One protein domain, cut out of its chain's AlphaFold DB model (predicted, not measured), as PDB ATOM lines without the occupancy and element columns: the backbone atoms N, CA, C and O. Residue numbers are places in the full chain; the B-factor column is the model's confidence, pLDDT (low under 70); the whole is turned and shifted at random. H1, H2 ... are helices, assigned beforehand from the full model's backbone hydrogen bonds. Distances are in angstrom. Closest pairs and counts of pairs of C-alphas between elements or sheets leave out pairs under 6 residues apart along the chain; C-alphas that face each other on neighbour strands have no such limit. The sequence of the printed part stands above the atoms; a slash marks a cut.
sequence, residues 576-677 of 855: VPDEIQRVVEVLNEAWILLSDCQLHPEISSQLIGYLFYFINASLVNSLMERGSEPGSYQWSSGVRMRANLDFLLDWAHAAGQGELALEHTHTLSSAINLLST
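AT A GLANCE: This is residues 576 to 677 of the 855 residues of the protein "Dilute domain-containing protein" of Scophthalmus maximus (UniProt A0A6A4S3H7). The model is a rod-shaped bundle of long helices running up and down, with the longest, H2, at one corner. H2 and H3 stand at opposite corners of the bundle's cross-section, H1 packs on both of them from one side, and the short H4 and H5 follow one another along the other side, each packing on both H2 and H3, with H4 crossing from the end of H3 to H2. The turn at residues 596 to 602 sticks out at one end of the rod and residues 625 to 631 at the other. The printed part has 102 residues with five named helices, H1 to H5 in chain order, and no named strand; the class is all helix. The whole is compact, with a radius of gyration of the C-alphas of 14.6 A and spans of 49 by 23 by 20 A.

IN THESE COORDINATES: H2, residues 601 to 626, is 37.2 A long and begins with C-alpha 601 at (25.137, 86.250, 51.271). Before it comes H1, residues 578 to 596, 25.9 A long, with C-alpha 578 at (31.254, 67.215, 73.454). After it come H3, residues 635 to 654, 28.4 A, and the short H4, residues 658 to 664, 10.2 A. H5, residues 666 to 675, is 14.3 A long and ends with C-alpha 675 at (53.552, 70.947, 66.657).

HOW THE PARTS SIT: H1, H2, H3 and H5 form a bundle, up and down, each running against the one before it in the chain. H2 and H3 are the hubs, touching three helices each, and are apart from each other. H1 and H2 make a helical hairpin at a shallow tilt of 20 degrees, opposite ways; H2 touches H1 with residues 604 to 608 alone, and the closest C-alphas, of Leu 594 and Ser 604, are 6.3 A apart. H2 touches H5 with residues 616 to 620 alone, at a shallow tilt of 32 degrees, the same way; the closest C-alphas, of Asn 616 and Leu 668, are 5.6 A apart. H4 touches H2 at a steep tilt of 52 degrees, with the C-alphas of Tyr 613 and His 664 closest at 5.0 A; H2 does so with residues 605 to 616 alone. H3 touches H5 at a shallow tilt of 31 degrees, opposite ways, with the C-alphas of Gly 638 and Leu 675 closest at 4.6 A. H3 touches H1 with residues 644 to 651 alone, the C-alphas of Val 584 and Leu 648 being closest at 6.5 A. H1 is apart from H4 and H5. In H1, H2, H4 and H5 every O i to N i+4 pair is within hydrogen-bond range; in H3, 14 of 16 are.

THE WHOLE: The C-alphas of Gln 598 and Pro 630, the two farthest apart, are 49.2 A apart. The printed part has no cut, and no link is long. Mean pLDDT of the printed part is 82.1, with residue 576, residues 624 to 636 and residues 674 to 677 under 70.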
ATOM      1  N   VAL A 576      32.800  62.427  68.218       68.00
ATOM      2  CA  VAL A 576      33.313  63.796  68.356       68.00
ATOM      3  C   VAL A 576      33.209  64.199  69.836       68.00
ATOM      4  O   VAL A 576      32.159  63.965  70.429       68.00
ATOM      5  N   PRO A 577      34.257  64.769  70.463       77.75
ATOM      6  CA  PRO A 577      34.175  65.263  71.838       77.75
ATOM      7  C   PRO A 577      33.115  66.362  72.018       77.75
ATOM      8  O   PRO A 577      33.028  67.277  71.195       77.75
ATOM      9  N   ASP A 578      32.375  66.313  73.129       79.06
ATOM     10  CA  ASP A 578      31.254  67.215  73.454       79.06
ATOM     11  C   ASP A 578      31.646  68.707  73.481       79.06
ATOM     12  O   ASP A 578      30.809  69.601  73.349       79.06
ATOM     13  N   GLU A 579      32.925  69.021  73.684       81.88
ATOM     14  CA  GLU A 579      33.445  70.389  73.632       81.88
ATOM     15  C   GLU A 579      33.592  70.913  72.195       81.88
ATOM     16  O   GLU A 579      33.377  72.097  71.953       81.88
ATOM     17  N   ILE A 580      33.917  70.035  71.242       84.50
ATOM     18  CA  ILE A 580      34.055  70.370  69.813       84.50
ATOM     19  C   ILE A 580      32.677  70.417  69.161       84.50
ATOM     20  O   ILE A 580      32.379  71.350  68.419       84.50
ATOM     21  N   GLN A 581      31.824  69.451  69.510       88.06
ATOM     22  CA  GLN A 581      30.426  69.404  69.100       88.06
ATOM     23  C   GLN A 581      29.712  70.724  69.436       88.06
ATOM     24  O   GLN A 581      29.111  71.323  68.551       88.06
ATOM     25  N   ARG A 582      29.897  71.267  70.649       89.69
ATOM     26  CA  ARG A 582      29.344  72.580  71.031       89.69
ATOM     27  C   ARG A 582      29.904  73.765  70.237       89.69
ATOM     28  O   ARG A 582      29.172  74.718  69.993       89.69
ATOM     29  N   VAL A 583      31.178  73.741  69.828       92.12
ATOM     30  CA  VAL A 583      31.746  74.799  68.963       92.12
ATOM     31  C   VAL A 583      31.093  74.760  67.581       92.12
ATOM     32  O   VAL A 583      30.717  75.805  67.054       92.12
ATOM     33  N   VAL A 584      30.909  73.559  67.027       92.56
ATOM     34  CA  VAL A 584      30.201  73.351  65.758       92.56
ATOM     35  C   VAL A 584      28.727  73.754  65.873       92.56
ATOM     36  O   VAL A 584      28.232  74.445  64.992       92.56
ATOM     37  N   GLU A 585      28.042  73.419  66.969       92.88
ATOM     38  CA  GLU A 585      26.649  73.822  67.224       92.88
ATOM     39  C   GLU A 585      26.474  75.346  67.249       92.88
ATOM     40  O   GLU A 585      25.581  75.857  66.579       92.88
ATOM     41  N   VAL A 586      27.344  76.097  67.937       94.00
ATOM     42  CA  VAL A 586      27.267  77.574  67.959       94.00
ATOM     43  C   VAL A 586      27.394  78.174  66.551       94.00
ATOM     44  O   VAL A 586      26.676  79.119  66.222       94.00
ATOM     45  N   LEU A 587      28.280  77.632  65.710       94.56
ATOM     46  CA  LEU A 587      28.462  78.097  64.330       94.56
ATOM     47  C   LEU A 587      27.332  77.634  63.398       94.56
ATOM     48  O   LEU A 587      26.943  78.373  62.494       94.56
ATOM     49  N   ASN A 588      26.781  76.445  63.634       94.62
ATOM     50  CA  ASN A 588      25.654  75.891  62.895       94.62
ATOM     51  C   ASN A 588      24.367  76.682  63.153       94.62
ATOM     52  O   ASN A 588      23.717  77.101  62.200       94.62
ATOM     53  N   GLU A 589      24.040  76.961  64.416       95.12
ATOM     54  CA  GLU A 589      22.879  77.784  64.766       95.12
ATOM     55  C   GLU A 589      23.040  79.231  64.287       95.12
ATOM     56  O   GLU A 589      22.070  79.837  63.837       95.12
ATOM     57  N   ALA A 590      24.264  79.777  64.304       94.88
ATOM     58  CA  ALA A 590      24.548  81.067  63.676       94.88
ATOM     59  C   ALA A 590      24.298  81.028  62.156       94.88
ATOM     60  O   ALA A 590      23.621  81.905  61.630       94.88
ATOM     61  N   TRP A 591      24.783  80.008  61.444       94.62
ATOM     62  CA  TRP A 591      24.571  79.870  59.998       94.62
ATOM     63  C   TRP A 591      23.092  79.667  59.623       94.62
ATOM     64  O   TRP A 591      22.600  80.297  58.681       94.62
ATOM     65  N   ILE A 592      22.362  78.850  60.391       93.88
ATOM     66  CA  ILE A 592      20.911  78.664  60.239       93.88
ATOM     67  C   ILE A 592      20.184  79.989  60.473       93.88
ATOM     68  O   ILE A 592      19.398  80.388  59.623       93.88
ATOM     69  N   LEU A 593      20.490  80.719  61.549       94.31
ATOM     70  CA  LEU A 593      19.895  82.026  61.854       94.31
ATOM     71  C   LEU A 593      20.032  83.031  60.691       94.31
ATOM     72  O   LEU A 593      19.061  83.702  60.338       94.31
ATOM     73  N   LEU A 594      21.212  83.127  60.073       94.31
ATOM     74  CA  LEU A 594      21.446  84.032  58.936       94.31
ATOM     75  C   LEU A 594      20.654  83.595  57.692       94.31
ATOM     76  O   LEU A 594      20.093  84.436  56.985       94.31
ATOM     77  N   SER A 595      20.558  82.281  57.470       92.19
ATOM     78  CA  SER A 595      19.821  81.668  56.358       92.19
ATOM     79  C   SER A 595      18.299  81.829  56.503       92.19
ATOM     80  O   SER A 595      17.631  82.268  55.566       92.19
ATOM     81  N   ASP A 596      17.757  81.545  57.690       91.62
ATOM     82  CA  ASP A 596      16.339  81.676  58.061       91.62
ATOM     83  C   ASP A 596      15.826  83.112  57.897       91.62
ATOM     84  O   ASP A 596      14.699  83.338  57.454       91.62
ATOM     85  N   CYS A 597      16.655  84.095  58.251       91.94
ATOM     86  CA  CYS A 597      16.342  85.512  58.090       91.94
ATOM     87  C   CYS A 597      16.529  86.031  56.654       91.94
ATOM     88  O   CYS A 597      16.159  87.176  56.395       91.94
ATOM     89  N   GLN A 598      17.053  85.209  55.735       92.50
ATOM     90  CA  GLN A 598      17.405  85.576  54.356       92.50
ATOM     91  C   GLN A 598      18.396  86.752  54.285       92.50
ATOM     92  O   GLN A 598      18.257  87.653  53.458       92.50
ATOM     93  N   LEU A 599      19.412  86.745  55.156       94.25
ATOM     94  CA  LEU A 599      20.456  87.768  55.144       94.25
ATOM     95  C   LEU A 599      21.311  87.666  53.873       94.25
ATOM     96  O   LEU A 599      21.709  86.574  53.461       94.25
ATOM     97  N   HIS A 600      21.629  88.823  53.280       88.94
ATOM     98  CA  HIS A 600      22.424  88.921  52.056       88.94
ATOM     99  C   HIS A 600      23.724  88.089  52.149       88.94
ATOM    100  O   HIS A 600      24.468  88.271  53.120       88.94
ATOM    101  N   PRO A 601      24.040  87.218  51.164       88.12
ATOM    102  CA  PRO A 601      25.137  86.250  51.271       88.12
ATOM    103  C   PRO A 601      26.491  86.855  51.644       88.12
ATOM    104  O   PRO A 601      27.221  86.254  52.421       88.12
ATOM    105  N   GLU A 602      26.795  88.062  51.163       86.62
ATOM    106  CA  GLU A 602      28.047  88.756  51.484       86.62
ATOM    107  C   GLU A 602      28.125  89.204  52.954       86.62
ATOM    108  O   GLU A 602      29.162  89.080  53.595       86.62
ATOM    109  N   ILE A 603      27.013  89.642  53.555       87.19
ATOM    110  CA  ILE A 603      26.997  90.031  54.976       87.19
ATOM    111  C   ILE A 603      27.030  88.780  55.872       87.19
ATOM    112  O   ILE A 603      27.675  88.778  56.923       87.19
ATOM    113  N   SER A 604      26.400  87.688  55.426       92.50
ATOM    114  CA  SER A 604      26.515  86.366  56.055       92.50
ATOM    115  C   SER A 604      27.956  85.835  55.994       92.50
ATOM    116  O   SER A 604      28.483  85.400  57.017       92.50
ATOM    117  N   SER A 605      28.615  85.949  54.835       87.88
ATOM    118  CA  SER A 605      30.036  85.632  54.613       87.88
ATOM    119  C   SER A 605      30.937  86.423  55.565       87.88
ATOM    120  O   SER A 605      31.698  85.829  56.328       87.88
ATOM    121  N   GLN A 606      30.780  87.751  55.629       88.88
ATOM    122  CA  GLN A 606      31.560  88.613  56.523       88.88
ATOM    123  C   GLN A 606      31.369  88.270  58.009       88.88
ATOM    124  O   GLN A 606      32.334  88.320  58.778       88.88
ATOM    125  N   LEU A 607      30.157  87.893  58.436       91.31
ATOM    126  CA  LEU A 607      29.914  87.490  59.825       91.31
ATOM    127  C   LEU A 607      30.541  86.123  60.147       91.31
ATOM    128  O   LEU A 607      31.231  85.998  61.158       91.31
ATOM    129  N   ILE A 608      30.347  85.113  59.296       94.00
ATOM    130  CA  ILE A 608      30.946  83.779  59.481       94.00
ATOM    131  C   ILE A 608      32.479  83.852  59.400       94.00
ATOM    132  O   ILE A 608      33.173  83.267  60.237       94.00
ATOM    133  N   GLY A 609      33.014  84.632  58.461       88.81
ATOM    134  CA  GLY A 609      34.444  84.884  58.332       88.81
ATOM    135  C   GLY A 609      35.032  85.543  59.582       88.81
ATOM    136  O   GLY A 609      36.040  85.077  60.123       88.81
ATOM    137  N   TYR A 610      34.339  86.543  60.141       90.94
ATOM    138  CA  TYR A 610      34.707  87.136  61.430       90.94
ATOM    139  C   TYR A 610      34.722  86.100  62.569       90.94
ATOM    140  O   TYR A 610      35.630  86.127  63.404       90.94
ATOM    141  N   LEU A 611      33.766  85.164  62.614       94.25
ATOM    142  CA  LEU A 611      33.756  84.099  63.624       94.25
ATOM    143  C   LEU A 611      34.958  83.152  63.471       94.25
ATOM    144  O   LEU A 611      35.600  82.843  64.476       94.25
ATOM    145  N   PHE A 612      35.342  82.757  62.252       91.69
ATOM    146  CA  PHE A 612      36.571  81.978  62.033       91.69
ATOM    147  C   PHE A 612      37.844  82.758  62.392       91.69
ATOM    148  O   PHE A 612      38.756  82.192  63.003       91.69
ATOM    149  N   TYR A 613      37.896  84.060  62.097       88.94
ATOM    150  CA  TYR A 613      38.985  84.936  62.537       88.94
ATOM    151  C   TYR A 613      39.070  85.015  64.072       88.94
ATOM    152  O   TYR A 613      40.162  84.899  64.635       88.94
ATOM    153  N   PHE A 614      37.931  85.149  64.761       88.88
ATOM    154  CA  PHE A 614      37.852  85.153  66.222       88.88
ATOM    155  C   PHE A 614      38.337  83.822  66.817       88.88
ATOM    156  O   PHE A 614      39.186  83.827  67.709       88.88
ATOM    157  N   ILE A 615      37.883  82.687  66.269       90.44
ATOM    158  CA  ILE A 615      38.356  81.340  66.634       90.44
ATOM    159  C   ILE A 615      39.881  81.258  66.512       90.44
ATOM    160  O   ILE A 615      40.562  80.891  67.469       90.44
ATOM    161  N   ASN A 616      40.430  81.641  65.359       87.62
ATOM    162  CA  ASN A 616      41.867  81.631  65.101       87.62
ATOM    163  C   ASN A 616      42.639  82.511  66.100       87.62
ATOM    164  O   ASN A 616      43.597  82.040  66.715       87.62
ATOM    165  N   ALA A 617      42.206  83.755  66.314       81.94
ATOM    166  CA  ALA A 617      42.868  84.700  67.210       81.94
ATOM    167  C   ALA A 617      42.830  84.242  68.680       81.94
ATOM    168  O   ALA A 617      43.875  84.183  69.334       81.94
ATOM    169  N   SER A 618      41.656  83.862  69.198       86.25
ATOM    170  CA  SER A 618      41.509  83.376  70.575       86.25
ATOM    171  C   SER A 618      42.314  82.101  70.820       86.25
ATOM    172  O   SER A 618      43.026  82.012  71.819       86.25
ATOM    173  N   LEU A 619      42.269  81.132  69.899       86.12
ATOM    174  CA  LEU A 619      42.989  79.868  70.066       86.12
ATOM    175  C   LEU A 619      44.505  80.017  69.915       86.12
ATOM    176  O   LEU A 619      45.242  79.371  70.660       86.12
ATOM    177  N   VAL A 620      44.994  80.884  69.022       78.00
ATOM    178  CA  VAL A 620      46.430  81.202  68.954       78.00
ATOM    179  C   VAL A 620      46.892  81.857  70.259       78.00
ATOM    180  O   VAL A 620      47.903  81.424  70.813       78.00
ATOM    181  N   ASN A 621      46.139  82.812  70.812       80.88
ATOM    182  CA  ASN A 621      46.480  83.440  72.094       80.88
ATOM    183  C   ASN A 621      46.533  82.405  73.234       80.88
ATOM    184  O   ASN A 621      47.572  82.258  73.882       80.88
ATOM    185  N   SER A 622      45.482  81.596  73.405       81.31
ATOM    186  CA  SER A 622      45.444  80.550  74.439       81.31
ATOM    187  C   SER A 622      46.449  79.407  74.214       81.31
ATOM    188  O   SER A 622      46.774  78.677  75.156       81.31
ATOM    189  N   LEU A 623      46.955  79.213  72.992       70.44
ATOM    190  CA  LEU A 623      48.068  78.301  72.709       70.44
ATOM    191  C   LEU A 623      49.407  78.913  73.152       70.44
ATOM    192  O   LEU A 623      50.206  78.222  73.788       70.44
ATOM    193  N   MET A 624      49.629  80.204  72.878       69.44
ATOM    194  CA  MET A 624      50.846  80.924  73.276       69.44
ATOM    195  C   MET A 624      50.964  81.083  74.800       69.44
ATOM    196  O   MET A 624      52.057  80.902  75.342       69.44
ATOM    197  N   GLU A 625      49.855  81.341  75.498       67.50
ATOM    198  CA  GLU A 625      49.783  81.427  76.967       67.50
ATOM    199  C   GLU A 625      50.190  80.104  77.639       67.50
ATOM    200  O   GLU A 625      51.135  80.079  78.442       67.50
ATOM    201  N   ARG A 626      49.563  78.984  77.227       64.25
ATOM    202  CA  ARG A 626      49.921  77.611  77.652       64.25
ATOM    203  C   ARG A 626      51.390  77.266  77.362       64.25
ATOM    204  O   ARG A 626      51.964  76.393  78.016       64.25
ATOM    205  N   GLY A 627      52.042  77.954  76.423       53.03
ATOM    206  CA  GLY A 627      53.475  77.822  76.138       53.03
ATOM    207  C   GLY A 627      54.414  78.151  77.305       53.03
ATOM    208  O   GLY A 627      55.600  77.821  77.248       53.03
ATOM    209  N   SER A 628      53.893  78.769  78.367       45.72
ATOM    210  CA  SER A 628      54.615  79.026  79.619       45.72
ATOM    211  C   SER A 628      54.829  77.762  80.465       45.72
ATOM    212  O   SER A 628      55.764  77.713  81.268       45.72
ATOM    213  N   GLU A 629      53.987  76.737  80.297       47.16
ATOM    214  CA  GLU A 629      53.987  75.544  81.148       47.16
ATOM    215  C   GLU A 629      54.943  74.438  80.656       47.16
ATOM    216  O   GLU A 629      55.045  74.171  79.452       47.16
ATOM    217  N   PRO A 630      55.642  73.730  81.568       43.09
ATOM    218  CA  PRO A 630      56.615  72.701  81.214       43.09
ATOM    219  C   PRO A 630      55.942  71.408  80.721       43.09
ATOM    220  O   PRO A 630      55.836  70.423  81.449       43.09
ATOM    221  N   GLY A 631      55.539  71.389  79.450       50.78
ATOM    222  CA  GLY A 631      55.024  70.188  78.780       50.78
ATOM    223  C   GLY A 631      53.867  70.410  77.807       50.78
ATOM    224  O   GLY A 631      53.422  69.432  77.209       50.78
ATOM    225  N   SER A 632      53.392  71.640  77.612       44.44
ATOM    226  CA  SER A 632      52.281  71.957  76.699       44.44
ATOM    227  C   SER A 632      52.598  71.643  75.228       44.44
ATOM    228  O   SER A 632      51.835  70.946  74.554       44.44
ATOM    229  N   TYR A 633      53.769  72.071  74.742       63.44
ATOM    230  CA  TYR A 633      54.235  71.843  73.368       63.44
ATOM    231  C   TYR A 633      54.804  70.429  73.143       63.44
ATOM    232  O   TYR A 633      56.007  70.218  72.957       63.44
ATOM    233  N   GLN A 634      53.912  69.437  73.137       61.25
ATOM    234  CA  GLN A 634      54.204  68.057  72.741       61.25
ATOM    235  C   GLN A 634      53.631  67.719  71.361       61.25
ATOM    236  O   GLN A 634      52.564  68.190  70.977       61.25
ATOM    237  N   TRP A 635      54.300  66.805  70.653       68.56
ATOM    238  CA  TRP A 635      53.827  66.257  69.373       68.56
ATOM    239  C   TRP A 635      52.443  65.594  69.497       68.56
ATOM    240  O   TRP A 635      51.564  65.790  68.666       68.56
ATOM    241  N   SER A 636      52.216  64.892  70.610       66.94
ATOM    242  CA  SER A 636      50.929  64.316  71.014       66.94
ATOM    243  C   SER A 636      49.863  65.349  71.417       66.94
ATOM    244  O   SER A 636      48.696  64.981  71.531       66.94
ATOM    245  N   SER A 637      50.215  66.620  71.637       71.44
ATOM    246  CA  SER A 637      49.231  67.714  71.693       71.44
ATOM    247  C   SER A 637      48.909  68.207  70.290       71.44
ATOM    248  O   SER A 637      47.735  68.216  69.939       71.44
ATOM    249  N   GLY A 638      49.922  68.494  69.462       71.81
ATOM    250  CA  GLY A 638      49.725  68.918  68.070       71.81
ATOM    251  C   GLY A 638      48.787  67.989  67.294       71.81
ATOM    252  O   GLY A 638      47.788  68.447  66.756       71.81
ATOM    253  N   VAL A 639      49.026  66.674  67.337       74.56
ATOM    254  CA  VAL A 639      48.189  65.683  66.629       74.56
ATOM    255  C   VAL A 639      46.737  65.639  67.137       74.56
ATOM    256  O   VAL A 639      45.833  65.371  66.349       74.56
ATOM    257  N   ARG A 640      46.478  65.932  68.421       80.50
ATOM    258  CA  ARG A 640      45.101  66.061  68.939       80.50
ATOM    259  C   ARG A 640      44.459  67.358  68.461       80.50
ATOM    260  O   ARG A 640      43.353  67.322  67.949       80.50
ATOM    261  N   MET A 641      45.180  68.476  68.568       84.12
ATOM    262  CA  MET A 641      44.733  69.792  68.102       84.12
ATOM    263  C   MET A 641      44.438  69.794  66.593       84.12
ATOM    264  O   MET A 641      43.478  70.426  66.170       84.12
ATOM    265  N   ARG A 642      45.214  69.045  65.793       85.50
ATOM    266  CA  ARG A 642      44.990  68.833  64.353       85.50
ATOM    267  C   ARG A 642      43.651  68.151  64.113       85.50
ATOM    268  O   ARG A 642      42.788  68.773  63.519       85.50
ATOM    269  N   ALA A 643      43.443  66.966  64.689       84.75
ATOM    270  CA  ALA A 643      42.181  66.234  64.563       84.75
ATOM    271  C   ALA A 643      40.970  67.016  65.116       84.75
ATOM    272  O   ALA A 643      39.876  66.920  64.570       84.75
ATOM    273  N   ASN A 644      41.156  67.828  66.164       86.56
ATOM    274  CA  ASN A 644      40.111  68.712  66.685       86.56
ATOM    275  C   ASN A 644      39.751  69.832  65.687       86.56
ATOM    276  O   ASN A 644      38.573  70.120  65.492       86.56
ATOM    277  N   LEU A 645      40.755  70.449  65.049       89.94
ATOM    278  CA  LEU A 645      40.565  71.457  64.002       89.94
ATOM    279  C   LEU A 645      40.018  70.843  62.701       89.94
ATOM    280  O   LEU A 645      39.242  71.495  62.012       89.94
ATOM    281  N   ASP A 646      40.377  69.598  62.381       89.25
ATOM    282  CA  ASP A 646      39.871  68.884  61.206       89.25
ATOM    283  C   ASP A 646      38.345  68.726  61.284       89.25
ATOM    284  O   ASP A 646      37.669  69.108  60.340       89.25
ATOM    285  N   PHE A 647      37.773  68.334  62.434       89.19
ATOM    286  CA  PHE A 647      36.308  68.297  62.610       89.19
ATOM    287  C   PHE A 647      35.618  69.651  62.353       89.19
ATOM    288  O   PHE A 647      34.523  69.688  61.793       89.19
ATOM    289  N   LEU A 648      36.249  70.764  62.749       91.25
ATOM    290  CA  LEU A 648      35.722  72.112  62.515       91.25
ATOM    291  C   LEU A 648      35.779  72.496  61.026       91.25
ATOM    292  O   LEU A 648      34.840  73.098  60.506       91.25
ATOM    293  N   LEU A 649      36.867  72.140  60.338       91.50
ATOM    294  CA  LEU A 649      37.051  72.415  58.911       91.50
ATOM    295  C   LEU A 649      36.198  71.495  58.026       91.50
ATOM    296  O   LEU A 649      35.666  71.966  57.024       91.50
ATOM    297  N   ASP A 650      36.015  70.230  58.404       90.69
ATOM    298  CA  ASP A 650      35.131  69.276  57.725       90.69
ATOM    299  C   ASP A 650      33.666  69.736  57.813       90.69
ATOM    300  O   ASP A 650      32.960  69.740  56.802       90.69
ATOM    301  N   TRP A 651      33.221  70.210  58.990       92.88
ATOM    302  CA  TRP A 651      31.915  70.866  59.123       92.88
ATOM    303  C   TRP A 651      31.819  72.112  58.234       92.88
ATOM    304  O   TRP A 651      30.840  72.259  57.504       92.88
ATOM    305  N   ALA A 652      32.838  72.979  58.234       92.62
ATOM    306  CA  ALA A 652      32.821  74.189  57.417       92.62
ATOM    307  C   ALA A 652      32.712  73.871  55.914       92.62
ATOM    308  O   ALA A 652      31.929  74.510  55.214       92.62
ATOM    309  N   HIS A 653      33.418  72.850  55.416       92.00
ATOM    310  CA  HIS A 653      33.271  72.385  54.032       92.00
ATOM    311  C   HIS A 653      31.867  71.825  53.760       92.00
ATOM    312  O   HIS A 653      31.273  72.159  52.735       92.00
ATOM    313  N   ALA A 654      31.300  71.036  54.679       90.50
ATOM    314  CA  ALA A 654      29.936  70.515  54.553       90.50
ATOM    315  C   ALA A 654      28.858  71.621  54.575       90.50
ATOM    316  O   ALA A 654      27.830  71.483  53.914       90.50
ATOM    317  N   ALA A 655      29.106  72.727  55.283       87.19
ATOM    318  CA  ALA A 655      28.255  73.920  55.328       87.19
ATOM    319  C   ALA A 655      28.496  74.911  54.165       87.19
ATOM    320  O   ALA A 655      27.869  75.971  54.117       87.19
ATOM    321  N   GLY A 656      29.413  74.611  53.235       89.44
ATOM    322  CA  GLY A 656      29.782  75.507  52.128       89.44
ATOM    323  C   GLY A 656      30.660  76.703  52.526       89.44
ATOM    324  O   GLY A 656      30.903  77.575  51.704       89.44
ATOM    325  N   GLN A 657      31.160  76.737  53.764       88.94
ATOM    326  CA  GLN A 657      31.999  77.797  54.346       88.94
ATOM    327  C   GLN A 657      33.504  77.441  54.349       88.94
ATOM    328  O   GLN A 657      34.297  78.060  55.059       88.94
ATOM    329  N   GLY A 658      33.905  76.408  53.598       87.31
ATOM    330  CA  GLY A 658      35.246  75.811  53.662       87.31
ATOM    331  C   GLY A 658      36.392  76.770  53.321       87.31
ATOM    332  O   GLY A 658      37.413  76.758  54.005       87.31
ATOM    333  N   GLU A 659      36.217  77.635  52.317       88.38
ATOM    334  CA  GLU A 659      37.256  78.581  51.879       88.38
ATOM    335  C   GLU A 659      37.531  79.656  52.947       88.38
ATOM    336  O   GLU A 659      38.672  79.803  53.383       88.38
ATOM    337  N   LEU A 660      36.479  80.303  53.470       83.50
ATOM    338  CA  LEU A 660      36.555  81.267  54.582       83.50
ATOM    339  C   LEU A 660      37.192  80.650  55.839       83.50
ATOM    340  O   LEU A 660      38.001  81.280  56.524       83.50
ATOM    341  N   ALA A 661      36.851  79.393  56.138       89.25
ATOM    342  CA  ALA A 661      37.420  78.671  57.268       89.25
ATOM    343  C   ALA A 661      38.922  78.397  57.082       89.25
ATOM    344  O   ALA A 661      39.696  78.549  58.029       89.25
ATOM    345  N   LEU A 662      39.357  78.021  55.874       85.31
ATOM    346  CA  LEU A 662      40.771  77.802  55.555       85.31
ATOM    347  C   LEU A 662      41.578  79.104  55.578       85.31
ATOM    348  O   LEU A 662      42.671  79.117  56.152       85.31
ATOM    349  N   GLU A 663      41.042  80.189  55.012       83.00
ATOM    350  CA  GLU A 663      41.687  81.505  55.007       83.00
ATOM    351  C   GLU A 663      41.921  82.001  56.440       83.00
ATOM    352  O   GLU A 663      43.060  82.219  56.867       83.00
ATOM    353  N   HIS A 664      40.851  82.129  57.226       79.00
ATOM    354  CA  HIS A 664      40.942  82.787  58.525       79.00
ATOM    355  C   HIS A 664      41.558  81.909  59.624       79.00
ATOM    356  O   HIS A 664      42.064  82.458  60.602       79.00
ATOM    357  N   THR A 665      41.590  80.574  59.479       82.19
ATOM    358  CA  THR A 665      42.282  79.671  60.431       82.19
ATOM    359  C   THR A 665      43.722  79.317  60.042       82.19
ATOM    360  O   THR A 665      44.377  78.548  60.754       82.19
ATOM    361  N   HIS A 666      44.262  79.893  58.959       79.12
ATOM    362  CA  HIS A 666      45.599  79.579  58.443       79.12
ATOM    363  C   HIS A 666      46.718  79.640  59.508       79.12
ATOM    364  O   HIS A 666      47.581  78.755  59.550       79.12
ATOM    365  N   THR A 667      46.703  80.636  60.405       73.81
ATOM    366  CA  THR A 667      47.712  80.785  61.472       73.81
ATOM    367  C   THR A 667      47.646  79.642  62.487       73.81
ATOM    368  O   THR A 667      48.665  79.003  62.764       73.81
ATOM    369  N   LEU A 668      46.455  79.351  63.019       80.81
ATOM    370  CA  LEU A 668      46.214  78.250  63.952       80.81
ATOM    371  C   LEU A 668      46.566  76.898  63.315       80.81
ATOM    372  O   LEU A 668      47.299  76.105  63.910       80.81
ATOM    373  N   SER A 669      46.114  76.674  62.078       81.56
ATOM    374  CA  SER A 669      46.427  75.488  61.274       81.56
ATOM    375  C   SER A 669      47.945  75.305  61.124       81.56
ATOM    376  O   SER A 669      48.475  74.232  61.417       81.56
ATOM    377  N   SER A 670      48.677  76.372  60.788       74.50
ATOM    378  CA  SER A 670      50.142  76.365  60.664       74.50
ATOM    379  C   SER A 670      50.859  76.062  61.987       74.50
ATOM    380  O   SER A 670      51.778  75.236  62.016       74.50
ATOM    381  N   ALA A 671      50.431  76.675  63.095       71.19
ATOM    382  CA  ALA A 671      51.007  76.434  64.420       71.19
ATOM    383  C   ALA A 671      50.790  74.982  64.888       71.19
ATOM    384  O   ALA A 671      51.717  74.324  65.374       71.19
ATOM    385  N   ILE A 672      49.587  74.445  64.672       78.75
ATOM    386  CA  ILE A 672      49.235  73.054  64.973       78.75
ATOM    387  C   ILE A 672      50.017  72.076  64.084       78.75
ATOM    388  O   ILE A 672      50.511  71.059  64.581       78.75
ATOM    389  N   ASN A 673      50.199  72.382  62.797       77.56
ATOM    390  CA  ASN A 673      50.975  71.553  61.870       77.56
ATOM    391  C   ASN A 673      52.466  71.495  62.268       77.56
ATOM    392  O   ASN A 673      53.074  70.419  62.235       77.56
ATOM    393  N   LEU A 674      53.042  72.609  62.737       68.12
ATOM    394  CA  LEU A 674      54.402  72.645  63.290       68.12
ATOM    395  C   LEU A 674      54.533  71.744  64.531       68.12
ATOM    396  O   LEU A 674      55.448  70.919  64.593       68.12
ATOM    397  N   LEU A 675      53.595  71.834  65.482       66.06
ATOM    398  CA  LEU A 675      53.552  70.947  66.657       66.06
ATOM    399  C   LEU A 675      53.360  69.471  66.264       66.06
ATOM    400  O   LEU A 675      53.949  68.584  66.884       66.06
ATOM    401  N   SER A 676      52.588  69.206  65.209       67.81
ATOM    402  CA  SER A 676      52.307  67.866  64.671       67.81
ATOM    403  C   SER A 676      53.453  67.263  63.850       67.81
ATOM    404  O   SER A 676      53.376  66.100  63.447       67.81
ATOM    405  N   THR A 677      54.542  67.997  63.601       64.19
ATOM    406  CA  THR A 677      55.650  67.491  62.780       64.19
ATOM    407  C   THR A 677      56.654  66.677  63.620       64.19
ATOM    408  O   THR A 677      57.151  67.161  64.641       64.19
TER     409      THR A 677